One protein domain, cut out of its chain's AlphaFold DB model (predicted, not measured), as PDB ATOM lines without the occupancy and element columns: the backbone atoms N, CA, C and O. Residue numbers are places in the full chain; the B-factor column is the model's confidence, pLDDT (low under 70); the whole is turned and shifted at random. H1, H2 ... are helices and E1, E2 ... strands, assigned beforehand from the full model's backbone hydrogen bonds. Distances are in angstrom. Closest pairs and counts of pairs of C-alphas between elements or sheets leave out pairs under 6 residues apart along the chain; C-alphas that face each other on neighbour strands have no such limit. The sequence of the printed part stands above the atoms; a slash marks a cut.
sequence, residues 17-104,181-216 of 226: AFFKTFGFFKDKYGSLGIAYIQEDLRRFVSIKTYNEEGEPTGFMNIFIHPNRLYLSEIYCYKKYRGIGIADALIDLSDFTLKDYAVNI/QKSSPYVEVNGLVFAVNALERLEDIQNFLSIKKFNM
ATOM      1  N   ALA A  17     -33.836  -9.693  45.321       57.16
ATOM      2  CA  ALA A  17     -34.170  -8.329  44.956       57.16
ATOM      3  C   ALA A  17     -32.889  -7.644  44.471       57.16
ATOM      4  O   ALA A  17     -32.103  -7.133  45.266       57.16
ATOM      5  N   PHE A  18     -32.673  -7.689  43.157       64.19
ATOM      6  CA  PHE A  18     -31.602  -6.957  42.492       64.19
ATOM      7  C   PHE A  18     -32.029  -5.511  42.256       64.19
ATOM      8  O   PHE A  18     -32.968  -5.253  41.499       64.19
ATOM      9  N   PHE A  19     -31.304  -4.568  42.848       79.69
ATOM     10  CA  PHE A  19     -31.479  -3.145  42.582       79.69
ATOM     11  C   PHE A  19     -30.376  -2.664  41.649       79.69
ATOM     12  O   PHE A  19     -29.210  -3.041  41.776       79.69
ATOM     13  N   LYS A  20     -30.774  -1.869  40.658       84.38
ATOM     14  CA  LYS A  20     -29.874  -1.268  39.680       84.38
ATOM     15  C   LYS A  20     -30.174   0.213  39.618       84.38
ATOM     16  O   LYS A  20     -31.290   0.594  39.271       84.38
ATOM     17  N   THR A  21     -29.166   1.015  39.918       88.19
ATOM     18  CA  THR A  21     -29.297   2.464  40.019       88.19
ATOM     19  C   THR A  21     -28.157   3.129  39.269       88.19
ATOM     20  O   THR A  21     -27.015   2.670  39.325       88.19
ATOM     21  N   PHE A  22     -28.455   4.216  38.560       87.56
ATOM     22  CA  PHE A  22     -27.419   5.047  37.959       87.56
ATOM     23  C   PHE A  22     -27.067   6.202  38.892       87.56
ATOM     24  O   PHE A  22     -27.951   6.881  39.420       87.56
ATOM     25  N   GLY A  23     -25.768   6.399  39.081       89.69
ATOM     26  CA  GLY A  23     -25.172   7.514  39.795       89.69
ATOM     27  C   GLY A  23     -24.505   8.497  38.835       89.69
ATOM     28  O   GLY A  23     -23.991   8.097  37.794       89.69
ATOM     29  N   PHE A  24     -24.466   9.775  39.195       90.31
ATOM     30  CA  PHE A  24     -23.790  10.819  38.428       90.31
ATOM     31  C   PHE A  24     -22.892  11.635  39.345       90.31
ATOM     32  O   PHE A  24     -23.300  12.026  40.440       90.31
ATOM     33  N   PHE A  25     -21.675  11.906  38.891       91.19
ATOM     34  CA  PHE A  25     -20.685  12.671  39.639       91.19
ATOM     35  C   PHE A  25     -19.859  13.544  38.700       91.19
ATOM     36  O   PHE A  25     -19.875  13.349  37.487       91.19
ATOM     37  N   LYS A  26     -19.137  14.516  39.257       89.12
ATOM     38  CA  LYS A  26     -18.115  15.260  38.517       89.12
ATOM     39  C   LYS A  26     -16.734  14.806  38.954       89.12
ATOM     40  O   LYS A  26     -16.486  14.652  40.149       89.12
ATOM     41  N   ASP A  27     -15.848  14.600  37.987       88.56
ATOM     42  CA  ASP A  27     -14.431  14.414  38.272       88.56
ATOM     43  C   ASP A  27     -13.794  15.729  38.772       88.56
ATOM     44  O   ASP A  27     -14.424  16.790  38.822       88.56
ATOM     45  N   LYS A  28     -12.513  15.678  39.145       87.75
ATOM     46  CA  LYS A  28     -11.747  16.835  39.633       87.75
ATOM     47  C   LYS A  28     -11.702  18.006  38.635       87.75
ATOM     48  O   LYS A  28     -11.470  19.140  39.054       87.75
ATOM     49  N   TYR A  29     -11.884  17.746  37.344       88.06
ATOM     50  CA  TYR A  29     -11.878  18.747  36.278       88.06
ATOM     51  C   TYR A  29     -13.287  19.215  35.886       88.06
ATOM     52  O   TYR A  29     -13.419  20.108  35.054       88.06
ATOM     53  N   GLY A  30     -14.331  18.670  36.515       84.31
ATOM     54  CA  GLY A  30     -15.723  19.019  36.261       84.31
ATOM     55  C   GLY A  30     -16.396  18.186  35.168       84.31
ATOM     56  O   GLY A  30     -17.564  18.453  34.871       84.31
ATOM     57  N   SER A  31     -15.708  17.192  34.598       86.12
ATOM     58  CA  SER A  31     -16.272  16.293  33.585       86.12
ATOM     59  C   SER A  31     -17.283  15.341  34.219       86.12
ATOM     60  O   SER A  31     -17.105  14.901  35.359       86.12
ATOM     61  N   LEU A  32     -18.342  15.003  33.482       85.31
ATOM     62  CA  LEU A  32     -19.378  14.095  33.960       85.31
ATOM     63  C   LEU A  32     -18.863  12.648  34.007       85.31
ATOM     64  O   LEU A  32     -18.425  12.092  33.001       85.31
ATOM     65  N   GLY A  33     -18.986  12.029  35.176       89.31
ATOM     66  CA  GLY A  33     -18.837  10.598  35.390       89.31
ATOM     67  C   GLY A  33     -20.191   9.938  35.641       89.31
ATOM     68  O   GLY A  33     -21.077  10.512  36.281       89.31
ATOM     69  N   ILE A  34     -20.343   8.716  35.141       90.81
ATOM     70  CA  ILE A  34     -21.537   7.887  35.312       90.81
ATOM     71  C   ILE A  34     -21.148   6.687  36.169       90.81
ATOM     72  O   ILE A  34     -20.140   6.040  35.908       90.81
ATOM     73  N   ALA A  35     -21.945   6.366  37.177       94.44
ATOM     74  CA  ALA A  35     -21.823   5.159  37.974       94.44
ATOM     75  C   ALA A  35     -23.013   4.236  37.707       94.44
ATOM     76  O   ALA A  35     -24.153   4.679  37.604       94.44
ATOM     77  N   TYR A  36     -22.752   2.944  37.623       93.25
ATOM     78  CA  TYR A  36     -23.750   1.893  37.607       93.25
ATOM     79  C   TYR A  36     -23.602   1.096  38.900       93.25
ATOM     80  O   TYR A  36     -22.572   0.460  39.130       93.25
ATOM     81  N   ILE A  37     -24.620   1.185  39.750       94.31
ATOM     82  CA  ILE A  37     -24.672   0.575  41.075       94.31
ATOM     83  C   ILE A  37     -25.585  -0.637  40.973       94.31
ATOM     84  O   ILE A  37     -26.754  -0.512  40.601       94.31
ATOM     85  N   GLN A  38     -25.046  -1.805  41.285       92.88
ATOM     86  CA  GLN A  38     -25.781  -3.054  41.358       92.88
ATOM     87  C   GLN A  38     -25.739  -3.571  42.790       92.88
ATOM     88  O   GLN A  38     -24.662  -3.832  43.323       92.88
ATOM     89  N   GLU A  39     -26.912  -3.758  43.382       89.62
ATOM     90  CA  GLU A  39     -27.068  -4.301  44.726       89.62
ATOM     91  C   GLU A  39     -27.835  -5.619  44.662       89.62
ATOM     92  O   GLU A  39     -28.963  -5.682  44.171       89.62
ATOM     93  N   ASP A  40     -27.218  -6.666  45.189       86.00
ATOM     94  CA  ASP A  40     -27.896  -7.850  45.693       86.00
ATOM     95  C   ASP A  40     -27.832  -7.752  47.217       86.00
ATOM     96  O   ASP A  40     -26.786  -8.013  47.818       86.00
ATOM     97  N   LEU A  41     -28.947  -7.343  47.834       70.00
ATOM     98  CA  LEU A  41     -29.021  -6.966  49.253       70.00
ATOM     99  C   LEU A  41     -28.516  -8.043  50.228       70.00
ATOM    100  O   LEU A  41     -28.307  -7.757  51.405       70.00
ATOM    101  N   ARG A  42     -28.349  -9.289  49.772       70.81
ATOM    102  CA  ARG A  42     -27.869 -10.403  50.598       70.81
ATOM    103  C   ARG A  42     -26.470 -10.886  50.241       70.81
ATOM    104  O   ARG A  42     -25.956 -11.746  50.950       70.81
ATOM    105  N   ARG A  43     -25.881 -10.407  49.144       84.00
ATOM    106  CA  ARG A  43     -24.646 -10.987  48.604       84.00
ATOM    107  C   ARG A  43     -23.585  -9.955  48.291       84.00
ATOM    108  O   ARG A  43     -22.446 -10.138  48.715       84.00
ATOM    109  N   PHE A  44     -23.912  -8.896  47.554       90.88
ATOM    110  CA  PHE A  44     -22.891  -7.950  47.114       90.88
ATOM    111  C   PHE A  44     -23.438  -6.589  46.676       90.88
ATOM    112  O   PHE A  44     -24.572  -6.458  46.220       90.88
ATOM    113  N   VAL A  45     -22.561  -5.592  46.734       94.19
ATOM    114  CA  VAL A  45     -22.672  -4.311  46.040       94.19
ATOM    115  C   VAL A  45     -21.540  -4.236  45.022       94.19
ATOM    116  O   VAL A  45     -20.378  -4.454  45.363       94.19
ATOM    117  N   SER A  46     -21.865  -3.921  43.772       95.44
ATOM    118  CA  SER A  46     -20.889  -3.628  42.722       95.44
ATOM    119  C   SER A  46     -21.154  -2.236  42.172       95.44
ATOM    120  O   SER A  46     -22.268  -1.928  41.752       95.44
ATOM    121  N   ILE A  47     -20.131  -1.388  42.179       96.75
ATOM    122  CA  ILE A  47     -20.185  -0.031  41.636       96.75
ATOM    123  C   ILE A  47     -19.196   0.017  40.484       96.75
ATOM    124  O   ILE A  47     -18.004  -0.192  40.688       96.75
ATOM    125  N   LYS A  48     -19.670   0.293  39.272       96.25
ATOM    126  CA  LYS A  48     -18.828   0.459  38.079       96.25
ATOM    127  C   LYS A  48     -18.953   1.881  37.576       96.25
ATOM    128  O   LYS A  48     -20.070   2.379  37.479       96.25
ATOM    129  N   THR A  49     -17.849   2.533  37.243       95.31
ATOM    130  CA  THR A  49     -17.861   3.911  36.748       95.31
ATOM    131  C   THR A  49     -17.411   3.991  35.298       95.31
ATOM    132  O   THR A  49     -16.579   3.207  34.841       95.31
ATOM    133  N   TYR A  50     -17.962   4.969  34.587       92.38
ATOM    134  CA  TYR A  50     -17.757   5.231  33.170       92.38
ATOM    135  C   TYR A  50     -17.616   6.738  32.940       92.38
ATOM    136  O   TYR A  50     -18.121   7.540  33.731       92.38
ATOM    137  N   ASN A  51     -16.937   7.135  31.866       86.38
ATOM    138  CA  ASN A  51     -16.976   8.517  31.392       86.38
ATOM    139  C   ASN A  51     -18.238   8.767  30.536       86.38
ATOM    140  O   ASN A  51     -19.062   7.872  30.332       86.38
ATOM    141  N   GLU A  52     -18.398   9.987  30.021       81.00
ATOM    142  CA  GLU A  52     -19.554  10.369  29.195       81.00
ATOM    143  C   GLU A  52     -19.664   9.619  27.853       81.00
ATOM    144  O   GLU A  52     -20.755   9.529  27.283       81.00
ATOM    145  N   GLU A  53     -18.552   9.050  27.381       81.94
ATOM    146  CA  GLU A  53     -18.452   8.246  26.158       81.94
ATOM    147  C   GLU A  53     -18.755   6.759  26.413       81.94
ATOM    148  O   GLU A  53     -18.876   5.981  25.467       81.94
ATOM    149  N   GLY A  54     -18.903   6.352  27.679       80.81
ATOM    150  CA  GLY A  54     -19.129   4.964  28.080       80.81
ATOM    151  C   GLY A  54     -17.854   4.129  28.256       80.81
ATOM    152  O   GLY A  54     -17.955   2.914  28.423       80.81
ATOM    153  N   GLU A  55     -16.665   4.740  28.249       90.25
ATOM    154  CA  GLU A  55     -15.399   4.065  28.562       90.25
ATOM    155  C   GLU A  55     -15.334   3.752  30.072       90.25
ATOM    156  O   GLU A  55     -15.586   4.651  30.883       90.25
ATOM    157  N   PRO A  56     -15.006   2.511  30.487       92.12
ATOM    158  CA  PRO A  56     -14.838   2.163  31.898       92.12
ATOM    159  C   PRO A  56     -13.715   2.968  32.566       92.12
ATOM    160  O   PRO A  56     -12.598   3.037  32.057       92.12
ATOM    161  N   THR A  57     -13.989   3.540  33.740       93.94
ATOM    162  CA  THR A  57     -13.031   4.386  34.483       93.94
ATOM    163  C   THR A  57     -12.582   3.778  35.807       93.94
ATOM    164  O   THR A  57     -11.456   4.023  36.251       93.94
ATOM    165  N   GLY A  58     -13.399   2.916  36.410       93.56
ATOM    166  CA  GLY A  58     -13.079   2.223  37.653       93.56
ATOM    167  C   GLY A  58     -14.217   1.328  38.127       93.56
ATOM    168  O   GLY A  58     -15.295   1.296  37.529       93.56
ATOM    169  N   PHE A  59     -13.972   0.582  39.198       94.75
ATOM    170  CA  PHE A  59     -15.003  -0.214  39.847       94.75
ATOM    171  C   PHE A  59     -14.669  -0.522  41.309       94.75
ATOM    172  O   PHE A  59     -13.529  -0.396  41.753       94.75
ATOM    173  N   MET A  60     -15.687  -0.938  42.055       95.06
ATOM    174  CA  MET A  60     -15.593  -1.394  43.434       95.06
ATOM    175  C   MET A  60     -16.557  -2.553  43.662       95.06
ATOM    176  O   MET A  60     -17.707  -2.490  43.228       95.06
ATOM    177  N   ASN A  61     -16.103  -3.580  44.379       94.19
ATOM    178  CA  ASN A  61     -16.917  -4.730  44.756       94.19
ATOM    179  C   ASN A  61     -16.884  -4.941  46.270       94.19
ATOM    180  O   ASN A  61     -15.813  -5.022  46.880       94.19
ATOM    181  N   ILE A  62     -18.067  -5.064  46.866       94.88
ATOM    182  CA  ILE A  62     -18.258  -5.259  48.300       94.88
ATOM    183  C   ILE A  62     -19.147  -6.478  48.505       94.88
ATOM    184  O   ILE A  62     -20.276  -6.496  48.032       94.88
ATOM    185  N   PHE A  63     -18.673  -7.481  49.236       92.25
ATOM    186  CA  PHE A  63     -19.497  -8.608  49.658       92.25
ATOM    187  C   PHE A  63     -20.218  -8.290  50.962       92.25
ATOM    188  O   PHE A  63     -19.631  -7.777  51.922       92.25
ATOM    189  N   ILE A  64     -21.500  -8.626  50.998       89.50
ATOM    190  CA  ILE A  64     -22.354  -8.469  52.168       89.50
ATOM    191  C   ILE A  64     -22.442  -9.828  52.851       89.50
ATOM    192  O   ILE A  64     -22.874 -10.809  52.251       89.50
ATOM    193  N   HIS A  65     -22.061  -9.880  54.123       83.44
ATOM    194  CA  HIS A  65     -22.350 -11.018  54.990       83.44
ATOM    195  C   HIS A  65     -23.204 -10.551  56.173       83.44
ATOM    196  O   HIS A  65     -23.202  -9.359  56.488       83.44
ATOM    197  N   PRO A  66     -23.889 -11.464  56.886       80.12
ATOM    198  CA  PRO A  66     -24.802 -11.098  57.974       80.12
ATOM    199  C   PRO A  66     -24.208 -10.167  59.045       80.12
ATOM    200  O   PRO A  66     -24.937  -9.403  59.668       80.12
ATOM    201  N   ASN A  67     -22.893 -10.216  59.264       83.88
ATOM    202  CA  ASN A  67     -22.190  -9.470  60.306       83.88
ATOM    203  C   ASN A  67     -21.023  -8.607  59.790       83.88
ATOM    204  O   ASN A  67     -20.260  -8.074  60.602       83.88
ATOM    205  N   ARG A  68     -20.854  -8.450  58.469       86.69
ATOM    206  CA  ARG A  68     -19.770  -7.621  57.916       86.69
ATOM    207  C   ARG A  68     -20.036  -7.130  56.497       86.69
ATOM    208  O   ARG A  68     -20.716  -7.782  55.710       86.69
ATOM    209  N   LEU A  69     -19.358  -6.038  56.165       92.62
ATOM    210  CA  LEU A  69     -19.182  -5.550  54.804       92.62
ATOM    211  C   LEU A  69     -17.722  -5.770  54.412       92.62
ATOM    212  O   LEU A  69     -16.823  -5.293  55.107       92.62
ATOM    213  N   TYR A  70     -17.486  -6.512  53.333       92.69
ATOM    214  CA  TYR A  70     -16.144  -6.856  52.880       92.69
ATOM    215  C   TYR A  70     -15.823  -6.200  51.536       92.69
ATOM    216  O   TYR A  70     -16.377  -6.588  50.515       92.69
ATOM    217  N   LEU A  71     -14.919  -5.225  51.533       93.62
ATOM    218  CA  LEU A  71     -14.311  -4.658  50.338       93.62
ATOM    219  C   LEU A  71     -13.384  -5.701  49.714       93.62
ATOM    220  O   LEU A  71     -12.285  -5.941  50.211       93.62
ATOM    221  N   SER A  72     -13.844  -6.306  48.623       89.94
ATOM    222  CA  SER A  72     -13.043  -7.257  47.858       89.94
ATOM    223  C   SER A  72     -12.038  -6.557  46.967       89.94
ATOM    224  O   SER A  72     -10.928  -7.045  46.808       89.94
ATOM    225  N   GLU A  73     -12.458  -5.465  46.331       88.81
ATOM    226  CA  GLU A  73     -11.646  -4.779  45.338       88.81
ATOM    227  C   GLU A  73     -12.118  -3.338  45.165       88.81
ATOM    228  O   GLU A  73     -13.321  -3.053  45.170       88.81
ATOM    229  N   ILE A  74     -11.156  -2.443  44.969       91.94
ATOM    230  CA  ILE A  74     -11.365  -1.100  44.447       91.94
ATOM    231  C   ILE A  74     -10.294  -0.837  43.395       91.94
ATOM    232  O   ILE A  74      -9.102  -0.929  43.672       91.94
ATOM    233  N   TYR A  75     -10.717  -0.482  42.187       88.69
ATOM    234  CA  TYR A  75      -9.812  -0.280  41.068       88.69
ATOM    235  C   TYR A  75     -10.135   0.996  40.295       88.69
ATOM    236  O   TYR A  75     -11.290   1.349  40.057       88.69
ATOM    237  N   CYS A  76      -9.077   1.676  39.859       89.50
ATOM    238  CA  CYS A  76      -9.138   2.817  38.956       89.50
ATOM    239  C   CYS A  76      -8.163   2.579  37.805       89.50
ATOM    240  O   CYS A  76      -6.946   2.451  38.024       89.50
ATOM    241  N   TYR A  77      -8.688   2.596  36.580       87.75
ATOM    242  CA  TYR A  77      -7.883   2.439  35.373       87.75
ATOM    243  C   TYR A  77      -6.834   3.549  35.283       87.75
ATOM    244  O   TYR A  77      -7.098   4.708  35.618       87.75
ATOM    245  N   LYS A  78      -5.627   3.195  34.824       84.94
ATOM    246  CA  LYS A  78      -4.431   4.058  34.839       84.94
ATOM    247  C   LYS A  78      -4.667   5.448  34.240       84.94
ATOM    248  O   LYS A  78      -4.291   6.445  34.852       84.94
ATOM    249  N   LYS A  79      -5.340   5.506  33.085       89.50
ATOM    250  CA  LYS A  79      -5.691   6.742  32.359       89.50
ATOM    251  C   LYS A  79      -6.543   7.715  33.187       89.50
ATOM    252  O   LYS A  79      -6.467   8.917  32.966       89.50
ATOM    253  N   TYR A  80      -7.302   7.209  34.158       91.19
ATOM    254  CA  TYR A  80      -8.238   7.982  34.976       91.19
ATOM    255  C   TYR A  80      -7.760   8.189  36.420       91.19
ATOM    256  O   TYR A  80      -8.505   8.653  37.283       91.19
ATOM    257  N   ARG A  81      -6.501   7.864  36.730       87.88
ATOM    258  CA  ARG A  81      -5.944   8.105  38.067       87.88
ATOM    259  C   ARG A  81      -5.741   9.594  38.319       87.88
ATOM    260  O   ARG A  81      -5.434  10.367  37.419       87.88
ATOM    261  N   GLY A  82      -5.889  10.000  39.579       86.75
ATOM    262  CA  GLY A  82      -5.659  11.385  40.008       86.75
ATOM    263  C   GLY A  82      -6.778  12.374  39.661       86.75
ATOM    264  O   GLY A  82      -6.666  13.544  40.031       86.75
ATOM    265  N   ILE A  83      -7.857  11.919  39.016       91.00
ATOM    266  CA  ILE A  83      -9.012  12.763  38.660       91.00
ATOM    267  C   ILE A  83     -10.216  12.555  39.592       91.00
ATOM    268  O   ILE A  83     -11.245  13.185  39.402       91.00
ATOM    269  N   GLY A  84     -10.094  11.707  40.618       91.25
ATOM    270  CA  GLY A  84     -11.128  11.530  41.648       91.25
ATOM    271  C   GLY A  84     -12.077  10.342  41.451       91.25
ATOM    272  O   GLY A  84     -13.039  10.234  42.199       91.25
ATOM    273  N   ILE A  85     -11.811   9.417  40.517       93.62
ATOM    274  CA  ILE A  85     -12.654   8.213  40.330       93.62
ATOM    275  C   ILE A  85     -12.723   7.356  41.600       93.62
ATOM    276  O   ILE A  85     -13.806   6.986  42.041       93.62
ATOM    277  N   ALA A  86     -11.574   7.066  42.217       92.38
ATOM    278  CA  ALA A  86     -11.532   6.269  43.444       92.38
ATOM    279  C   ALA A  86     -12.209   6.976  44.631       92.38
ATOM    280  O   ALA A  86     -12.862   6.318  45.436       92.38
ATOM    281  N   ASP A  87     -12.094   8.307  44.706       92.19
ATOM    282  CA  ASP A  87     -12.789   9.107  45.719       92.19
ATOM    283  C   ASP A  87     -14.324   8.990  45.506       92.19
ATOM    284  O   ASP A  87     -15.058   8.686  46.443       92.19
ATOM    285  N   ALA A  88     -14.803   9.083  44.256       93.88
ATOM    286  CA  ALA A  88     -16.220   8.908  43.921       93.88
ATOM    287  C   ALA A  88     -16.749   7.497  44.235       93.88
ATOM    288  O   ALA A  88     -17.862   7.368  44.743       93.88
ATOM    289  N   LEU A  89     -15.965   6.443  43.972       95.62
ATOM    290  CA  LEU A  89     -16.320   5.064  44.332       95.62
ATOM    291  C   LEU A  89     -16.524   4.909  45.848       95.62
ATOM    292  O   LEU A  89     -17.488   4.273  46.271       95.62
ATOM    293  N   ILE A  90     -15.653   5.514  46.663       95.00
ATOM    294  CA  ILE A  90     -15.778   5.499  48.126       95.00
ATOM    295  C   ILE A  90     -17.042   6.237  48.575       95.00
ATOM    296  O   ILE A  90     -17.838   5.669  49.325       95.00
ATOM    297  N   ASP A  91     -17.287   7.445  48.075       94.56
ATOM    298  CA  ASP A  91     -18.464   8.229  48.468       94.56
ATOM    299  C   ASP A  91     -19.793   7.571  48.038       94.56
ATOM    300  O   ASP A  91     -20.796   7.637  48.760       94.56
ATOM    301  N   LEU A  92     -19.805   6.908  46.874       95.12
ATOM    302  CA  LEU A  92     -20.934   6.102  46.404       95.12
ATOM    303  C   LEU A  92     -21.129   4.848  47.259       95.12
ATOM    304  O   LEU A  92     -22.269   4.461  47.521       95.12
ATOM    305  N   SER A  93     -20.045   4.224  47.725       95.25
ATOM    306  CA  SER A  93     -20.145   3.101  48.657       95.25
ATOM    307  C   SER A  93     -20.781   3.533  49.977       95.25
ATOM    308  O   SER A  93     -21.679   2.851  50.459       95.25
ATOM    309  N   ASP A  94     -20.425   4.710  50.504       95.06
ATOM    310  CA  ASP A  94     -21.071   5.263  51.696       95.06
ATOM    311  C   ASP A  94     -22.552   5.538  51.452       95.06
ATOM    312  O   ASP A  94     -23.393   5.149  52.260       95.06
ATOM    313  N   PHE A  95     -22.888   6.154  50.314       94.00
ATOM    314  CA  PHE A  95     -24.279   6.397  49.941       94.00
ATOM    315  C   PHE A  95     -25.111   5.109  49.947       94.00
ATOM    316  O   PHE A  95     -26.228   5.106  50.465       94.00
ATOM    317  N   THR A  96     -24.552   4.046  49.371       92.44
ATOM    318  CA  THR A  96     -25.218   2.753  49.184       92.44
ATOM    319  C   THR A  96     -25.326   1.989  50.506       92.44
ATOM    320  O   THR A  96     -26.355   1.397  50.819       92.44
ATOM    321  N   LEU A  97     -24.281   2.042  51.335       92.25
ATOM    322  CA  LEU A  97     -24.176   1.252  52.561       92.25
ATOM    323  C   LEU A  97     -24.710   1.964  53.815       92.25
ATOM    324  O   LEU A  97     -24.808   1.342  54.874       92.25
ATOM    325  N   LYS A  98     -25.070   3.253  53.745       90.50
ATOM    326  CA  LYS A  98     -25.486   4.053  54.916       90.50
ATOM    327  C   LYS A  98     -26.664   3.465  55.699       90.50
ATOM    328  O   LYS A  98     -26.741   3.691  56.906       90.50
ATOM    329  N   ASP A  99     -27.545   2.707  55.054       86.88
ATOM    330  CA  ASP A  99     -28.737   2.130  55.686       86.88
ATOM    331  C   ASP A  99     -28.520   0.688  56.179       86.88
ATOM    332  O   ASP A  99     -29.401   0.110  56.816       86.88
ATOM    333  N   TYR A 100     -27.334   0.111  55.956       86.75
ATOM    334  CA  TYR A 100     -26.989  -1.211  56.471       86.75
ATOM    335  C   TYR A 100     -26.769  -1.152  57.991       86.75
ATOM    336  O   TYR A 100     -26.190  -0.200  58.536       86.75
ATOM    337  N   ALA A 101     -27.239  -2.197  58.684       84.50
ATOM    338  CA  ALA A 101     -27.073  -2.345  60.130       84.50
ATOM    339  C   ALA A 101     -25.594  -2.503  60.508       84.50
ATOM    340  O   ALA A 101     -25.120  -1.889  61.465       84.50
ATOM    341  N   VAL A 102     -24.855  -3.283  59.715       85.25
ATOM    342  CA  VAL A 102     -23.398  -3.336  59.800       85.25
ATOM    343  C   VAL A 102     -22.822  -2.130  59.078       85.25
ATOM    344  O   VAL A 102     -23.204  -1.830  57.952       85.25
ATOM    345  N   ASN A 103     -21.905  -1.430  59.732       88.81
ATOM    346  CA  ASN A 103     -21.438  -0.115  59.303       88.81
ATOM    347  C   ASN A 103     -19.906  -0.008  59.249       88.81
ATOM    348  O   ASN A 103     -19.387   1.095  59.104       88.81
ATOM    349  N   ILE A 104     -19.184  -1.123  59.365       93.69
ATOM    350  CA  ILE A 104     -17.730  -1.167  59.195       93.69
ATOM    351  C   ILE A 104     -17.440  -1.902  57.892       93.69
ATOM    352  O   ILE A 104     -17.765  -3.084  57.754       93.69
ATOM    353  N   GLN A 181     -19.757   6.110  56.317       92.94
ATOM    354  CA  GLN A 181     -20.277   7.431  56.647       92.94
ATOM    355  C   GLN A 181     -21.792   7.466  56.433       92.94
ATOM    356  O   GLN A 181     -22.303   7.063  55.392       92.94
ATOM    357  N   LYS A 182     -22.536   7.960  57.430       87.25
ATOM    358  CA  LYS A 182     -24.000   8.109  57.320       87.25
ATOM    359  C   LYS A 182     -24.397   9.321  56.475       87.25
ATOM    360  O   LYS A 182     -25.465   9.330  55.871       87.25
ATOM    361  N   SER A 183     -23.537  10.336  56.427       85.56
ATOM    362  CA  SER A 183     -23.635  11.440  55.476       85.56
ATOM    363  C   SER A 183     -22.876  11.086  54.206       85.56
ATOM    364  O   SER A 183     -21.719  10.683  54.281       85.56
ATOM    365  N   SER A 184     -23.498  11.305  53.054       85.88
ATOM    366  CA  SER A 184     -22.860  11.158  51.749       85.88
ATOM    367  C   SER A 184     -23.068  12.442  50.944       85.88
ATOM    368  O   SER A 184     -24.127  13.064  51.079       85.88
ATOM    369  N   PRO A 185     -22.106  12.846  50.093       89.31
ATOM    370  CA  PRO A 185     -22.302  13.947  49.159       89.31
ATOM    371  C   PRO A 185     -23.264  13.582  48.021       89.31
ATOM    372  O   PRO A 185     -23.346  14.335  47.061       89.31
ATOM    373  N   TYR A 186     -23.975  12.454  48.096       91.06
ATOM    374  CA  TYR A 186     -24.949  12.017  47.106       91.06
ATOM    375  C   TYR A 186     -26.388  12.096  47.619       91.06
ATOM    376  O   TYR A 186     -26.683  11.817  48.784       91.06
ATOM    377  N   VAL A 187     -27.302  12.422  46.708       88.94
ATOM    378  CA  VAL A 187     -28.752  12.452  46.932       88.94
ATOM    379  C   VAL A 187     -29.472  11.601  45.893       88.94
ATOM    380  O   VAL A 187     -29.007  11.471  44.764       88.94
ATOM    381  N   GLU A 188     -30.619  11.036  46.269       87.31
ATOM    382  CA  GLU A 188     -31.494  10.320  45.339       87.31
ATOM    383  C   GLU A 188     -32.608  11.243  44.840       87.31
ATOM    384  O   GLU A 188     -33.313  11.866  45.638       87.31
ATOM    385  N   VAL A 189     -32.789  11.313  43.523       81.19
ATOM    386  CA  VAL A 189     -33.869  12.051  42.864       81.19
ATOM    387  C   VAL A 189     -34.490  11.137  41.812       81.19
ATOM    388  O   VAL A 189     -33.838  10.778  40.836       81.19
ATOM    389  N   ASN A 190     -35.759  10.760  41.998       79.81
ATOM    390  CA  ASN A 190     -36.510   9.888  41.081       79.81
ATOM    391  C   ASN A 190     -35.803   8.555  40.751       79.81
ATOM    392  O   ASN A 190     -35.808   8.121  39.601       79.81
ATOM    393  N   GLY A 191     -35.179   7.914  41.746       81.06
ATOM    394  CA  GLY A 191     -34.467   6.645  41.558       81.06
ATOM    395  C   GLY A 191     -33.095   6.772  40.889       81.06
ATOM    396  O   GLY A 191     -32.507   5.763  40.518       81.06
ATOM    397  N   LEU A 192     -32.582   7.994  40.720       84.56
ATOM    398  CA  LEU A 192     -31.225   8.271  40.259       84.56
ATOM    399  C   LEU A 192     -30.405   8.930  41.363       84.56
ATOM    400  O   LEU A 192     -30.925   9.726  42.143       84.56
ATOM    401  N   VAL A 193     -29.115   8.619  41.406       90.00
ATOM    402  CA  VAL A 193     -28.188   9.089  42.437       90.00
ATOM    403  C   VAL A 193     -27.317  10.205  41.869       90.00
ATOM    404  O   VAL A 193     -26.748  10.073  40.791       90.00
ATOM    405  N   PHE A 194     -27.184  11.320  42.579       88.00
ATOM    406  CA  PHE A 194     -26.413  12.472  42.110       88.00
ATOM    407  C   PHE A 194     -25.499  12.992  43.197       88.00
ATOM    408  O   PHE A 194     -25.958  13.251  44.309       88.00
ATOM    409  N   ALA A 195     -24.231  13.206  42.862       88.25
ATOM    410  CA  ALA A 195     -23.348  13.987  43.705       88.25
ATOM    411  C   ALA A 195     -23.901  15.418  43.780       88.25
ATOM    412  O   ALA A 195     -24.241  16.013  42.758       88.25
ATOM    413  N   VAL A 196     -23.986  15.996  44.975       81.88
ATOM    414  CA  VAL A 196     -24.531  17.341  45.211       81.88
ATOM    415  C   VAL A 196     -23.781  18.389  44.385       81.88
ATOM    416  O   VAL A 196     -24.390  19.325  43.884       81.88
ATOM    417  N   ASN A 197     -22.475  18.206  44.172       71.00
ATOM    418  CA  ASN A 197     -21.654  19.074  43.322       71.00
ATOM    419  C   ASN A 197     -21.860  18.858  41.808       71.00
ATOM    420  O   ASN A 197     -21.443  19.702  41.018       71.00
ATOM    421  N   ALA A 198     -22.475  17.750  41.391       67.00
ATOM    422  CA  ALA A 198     -22.851  17.502  40.001       67.00
ATOM    423  C   ALA A 198     -24.191  18.161  39.640       67.00
ATOM    424  O   ALA A 198     -24.495  18.326  38.459       67.00
ATOM    425  N   LEU A 199     -24.972  18.573  40.643       63.56
ATOM    426  CA  LEU A 199     -26.235  19.277  40.473       63.56
ATOM    427  C   LEU A 199     -25.987  20.783  40.340       63.56
ATOM    428  O   LEU A 199     -26.134  21.526  41.306       63.56
ATOM    429  N   GLU A 200     -25.616  21.255  39.147       58.34
ATOM    430  CA  GLU A 200     -25.542  22.705  38.913       58.34
ATOM    431  C   GLU A 200     -26.940  23.345  38.984       58.34
ATOM    432  O   GLU A 200     -27.075  24.424  39.567       58.34
ATOM    433  N   ARG A 201     -27.986  22.663  38.476       54.84
ATOM    434  CA  ARG A 201     -29.419  22.985  38.656       54.84
ATOM    435  C   ARG A 201     -30.265  21.706  38.586       54.84
ATOM    436  O   ARG A 201     -30.053  20.865  37.721       54.84
ATOM    437  N   LEU A 202     -31.278  21.569  39.449       50.97
ATOM    438  CA  LEU A 202     -32.251  20.453  39.421       50.97
ATOM    439  C   LEU A 202     -32.943  20.282  38.050       50.97
ATOM    440  O   LEU A 202     -33.330  19.174  37.681       50.97
ATOM    441  N   GLU A 203     -33.071  21.369  37.286       54.94
ATOM    442  CA  GLU A 203     -33.645  21.399  35.934       54.94
ATOM    443  C   GLU A 203     -32.782  20.651  34.902       54.94
ATOM    444  O   GLU A 203     -33.320  20.037  33.978       54.94
ATOM    445  N   ASP A 204     -31.459  20.602  35.087       54.22
ATOM    446  CA  ASP A 204     -30.549  19.899  34.175       54.22
ATOM    447  C   ASP A 204     -30.702  18.378  34.288       54.22
ATOM    448  O   ASP A 204     -30.573  17.668  33.292       54.22
ATOM    449  N   ILE A 205     -31.088  17.872  35.467       53.97
ATOM    450  CA  ILE A 205     -31.449  16.461  35.669       53.97
ATOM    451  C   ILE A 205     -32.697  16.107  34.853       53.97
ATOM    452  O   ILE A 205     -32.744  15.066  34.201       53.97
ATOM    453  N   GLN A 206     -33.718  16.969  34.882       52.00
ATOM    454  CA  GLN A 206     -34.972  16.744  34.154       52.00
ATOM    455  C   GLN A 206     -34.762  16.832  32.636       52.00
ATOM    456  O   GLN A 206     -35.307  16.018  31.885       52.00
ATOM    457  N   ASN A 207     -33.909  17.752  32.179       51.94
ATOM    458  CA  ASN A 207     -33.479  17.828  30.782       51.94
ATOM    459  C   ASN A 207     -32.655  16.593  30.374       51.94
ATOM    460  O   ASN A 207     -32.906  15.999  29.331       51.94
ATOM    461  N   PHE A 208     -31.733  16.123  31.212       50.94
ATOM    462  CA  PHE A 208     -30.955  14.913  30.939       50.94
ATOM    463  C   PHE A 208     -31.834  13.654  30.831       50.94
ATOM    464  O   PHE A 208     -31.695  12.875  29.885       50.94
ATOM    465  N   LEU A 209     -32.790  13.501  31.753       52.88
ATOM    466  CA  LEU A 209     -33.770  12.410  31.774       52.88
ATOM    467  C   LEU A 209     -34.737  12.429  30.583       52.88
ATOM    468  O   LEU A 209     -35.189  11.373  30.144       52.88
ATOM    469  N   SER A 210     -35.063  13.613  30.060       49.50
ATOM    470  CA  SER A 210     -35.954  13.768  28.902       49.50
ATOM    471  C   SER A 210     -35.233  13.630  27.555       49.50
ATOM    472  O   SER A 210     -35.865  13.242  26.573       49.50
ATOM    473  N   ILE A 211     -33.919  13.892  27.501       45.59
ATOM    474  CA  ILE A 211     -33.128  13.896  26.258       45.59
ATOM    475  C   ILE A 211     -32.459  12.541  25.973       45.59
ATOM    476  O   ILE A 211     -32.341  12.157  24.807       45.59
ATOM    477  N   LYS A 212     -32.050  11.766  26.988       43.69
ATOM    478  CA  LYS A 212     -31.418  10.450  26.777       43.69
ATOM    479  C   LYS A 212     -32.331   9.311  27.234       43.69
ATOM    480  O   LYS A 212     -32.376   8.964  28.409       43.69
ATOM    481  N   LYS A 213     -32.965   8.622  26.275       39.81
ATOM    482  CA  LYS A 213     -33.303   7.200  26.457       39.81
ATOM    483  C   LYS A 213     -31.981   6.464  26.674       39.81
ATOM    484  O   LYS A 213     -31.263   6.210  25.709       39.81
ATOM    485  N   PHE A 214     -31.627   6.180  27.923       43.34
ATOM    486  CA  PHE A 214     -30.479   5.344  28.258       43.34
ATOM    487  C   PHE A 214     -30.716   3.921  27.738       43.34
ATOM    488  O   PHE A 214     -31.146   3.035  28.467       43.34
ATOM    489  N   ASN A 215     -30.401   3.686  26.465       35.66
ATOM    490  CA  ASN A 215     -30.145   2.355  25.929       35.66
ATOM    491  C   ASN A 215     -28.699   1.964  26.271       35.66
ATOM    492  O   ASN A 215     -27.907   1.645  25.391       35.66
ATOM    493  N   MET A 216     -28.323   2.037  27.548       36.22
ATOM    494  CA  MET A 216     -27.125   1.355  28.023       36.22
ATOM    495  C   MET A 216     -27.547  -0.056  28.406       36.22
ATOM    496  O   MET A 216     -27.747  -0.364  29.576       36.22
TER     497      MET A 216
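What this domain is: This is residues 17 to 104 and 181 to 216 of the 226 residues of the protein "N-acetyltransferase domain-containing protein" of Firmicutes bacterium (UniProt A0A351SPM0). A twisted sheet of seven strands curls like part of a barrel round one helix, H1, which lies on its one covered face. Five long strands, E1 to E5, make most of this wall, the short hairpin of E6 and E7 extends it beside E1, and a second helix, H2, only grazes the sheet, with the free residues 210 to 215 sticking out. The printed part has 124 residues, with the named elements E1, E2, E3, E4, E5, H1, E6, E7 and H2 in chain order. The sheet runs E5, E4, E3, E2, E1, E7, E6 and is mixed; the class is mixed, helices and strands. The whole is compact, with a radius of gyration of the C-alphas of 14.2 A and spans of 42 by 33 by 28 A.

Where its parts are: E1, residues 18 to 26, begins at C-alpha 18 at (-31.602, -6.957, 42.492) and is 26.3 A long. E2, residues 32 to 40, is 26.3 A long, E3, residues 44 to 51, 23.5 A, E4, residues 56 to 65, 27.6 A, and E5, residues 68 to 76, 24.1 A. H1, residues 85 to 97, begins at C-alpha 85 at (-12.654, 8.213, 40.330) and is 18.2 A long. E6, residues 186 to 189, and E7, residues 192 to 195, are four residues each, 9.9 A and 10.3 A long. H2, residues 202 to 211, is 14.7 A long and ends at C-alpha 211 at (-33.128, 13.896, 26.258).

How they stand to each other: E1 to E5 form a meander, each strand the antiparallel neighbour of the one before. Within hydrogen-bond range are N 21 and O 37 across E1 and E2 at 2.9 A, N 36 and O 48 across E2 and E3 at 2.7 A, N 47 and O 60 across E3 and E4 at 2.9 A, and N 61 and O 73 across E4 and E5 at 2.9 A. E7 is parallel to E1 at 32 degrees, with N 24 and O 193 2.8 A apart. E6 and E7 form an antiparallel hairpin, with N 189 and O 192 2.8 A apart. H1 is on one face of the sheet, in two layers, helix on sheet. Its closest C-alphas to E4 are those of Met 60 and Leu 89, 6.6 A, and to E6 those of Phe 95 and Tyr 186, 6.3 A. H1 and H2 are apart. Every O i to N i+4 pair is within hydrogen-bond range in H1, and 5 of 6 in H2.

The domain as a whole: The C-alphas of Asn 67 and Ile 211 are the two farthest apart, 42.7 A. Residues 105 to 180 are not printed, and C-alphas 104 and 181 are 9.3 A apart across the cut. Of the links printed whole, none is long. The model's pLDDT is under 70 at residues 17 to 18 and 198 to 216.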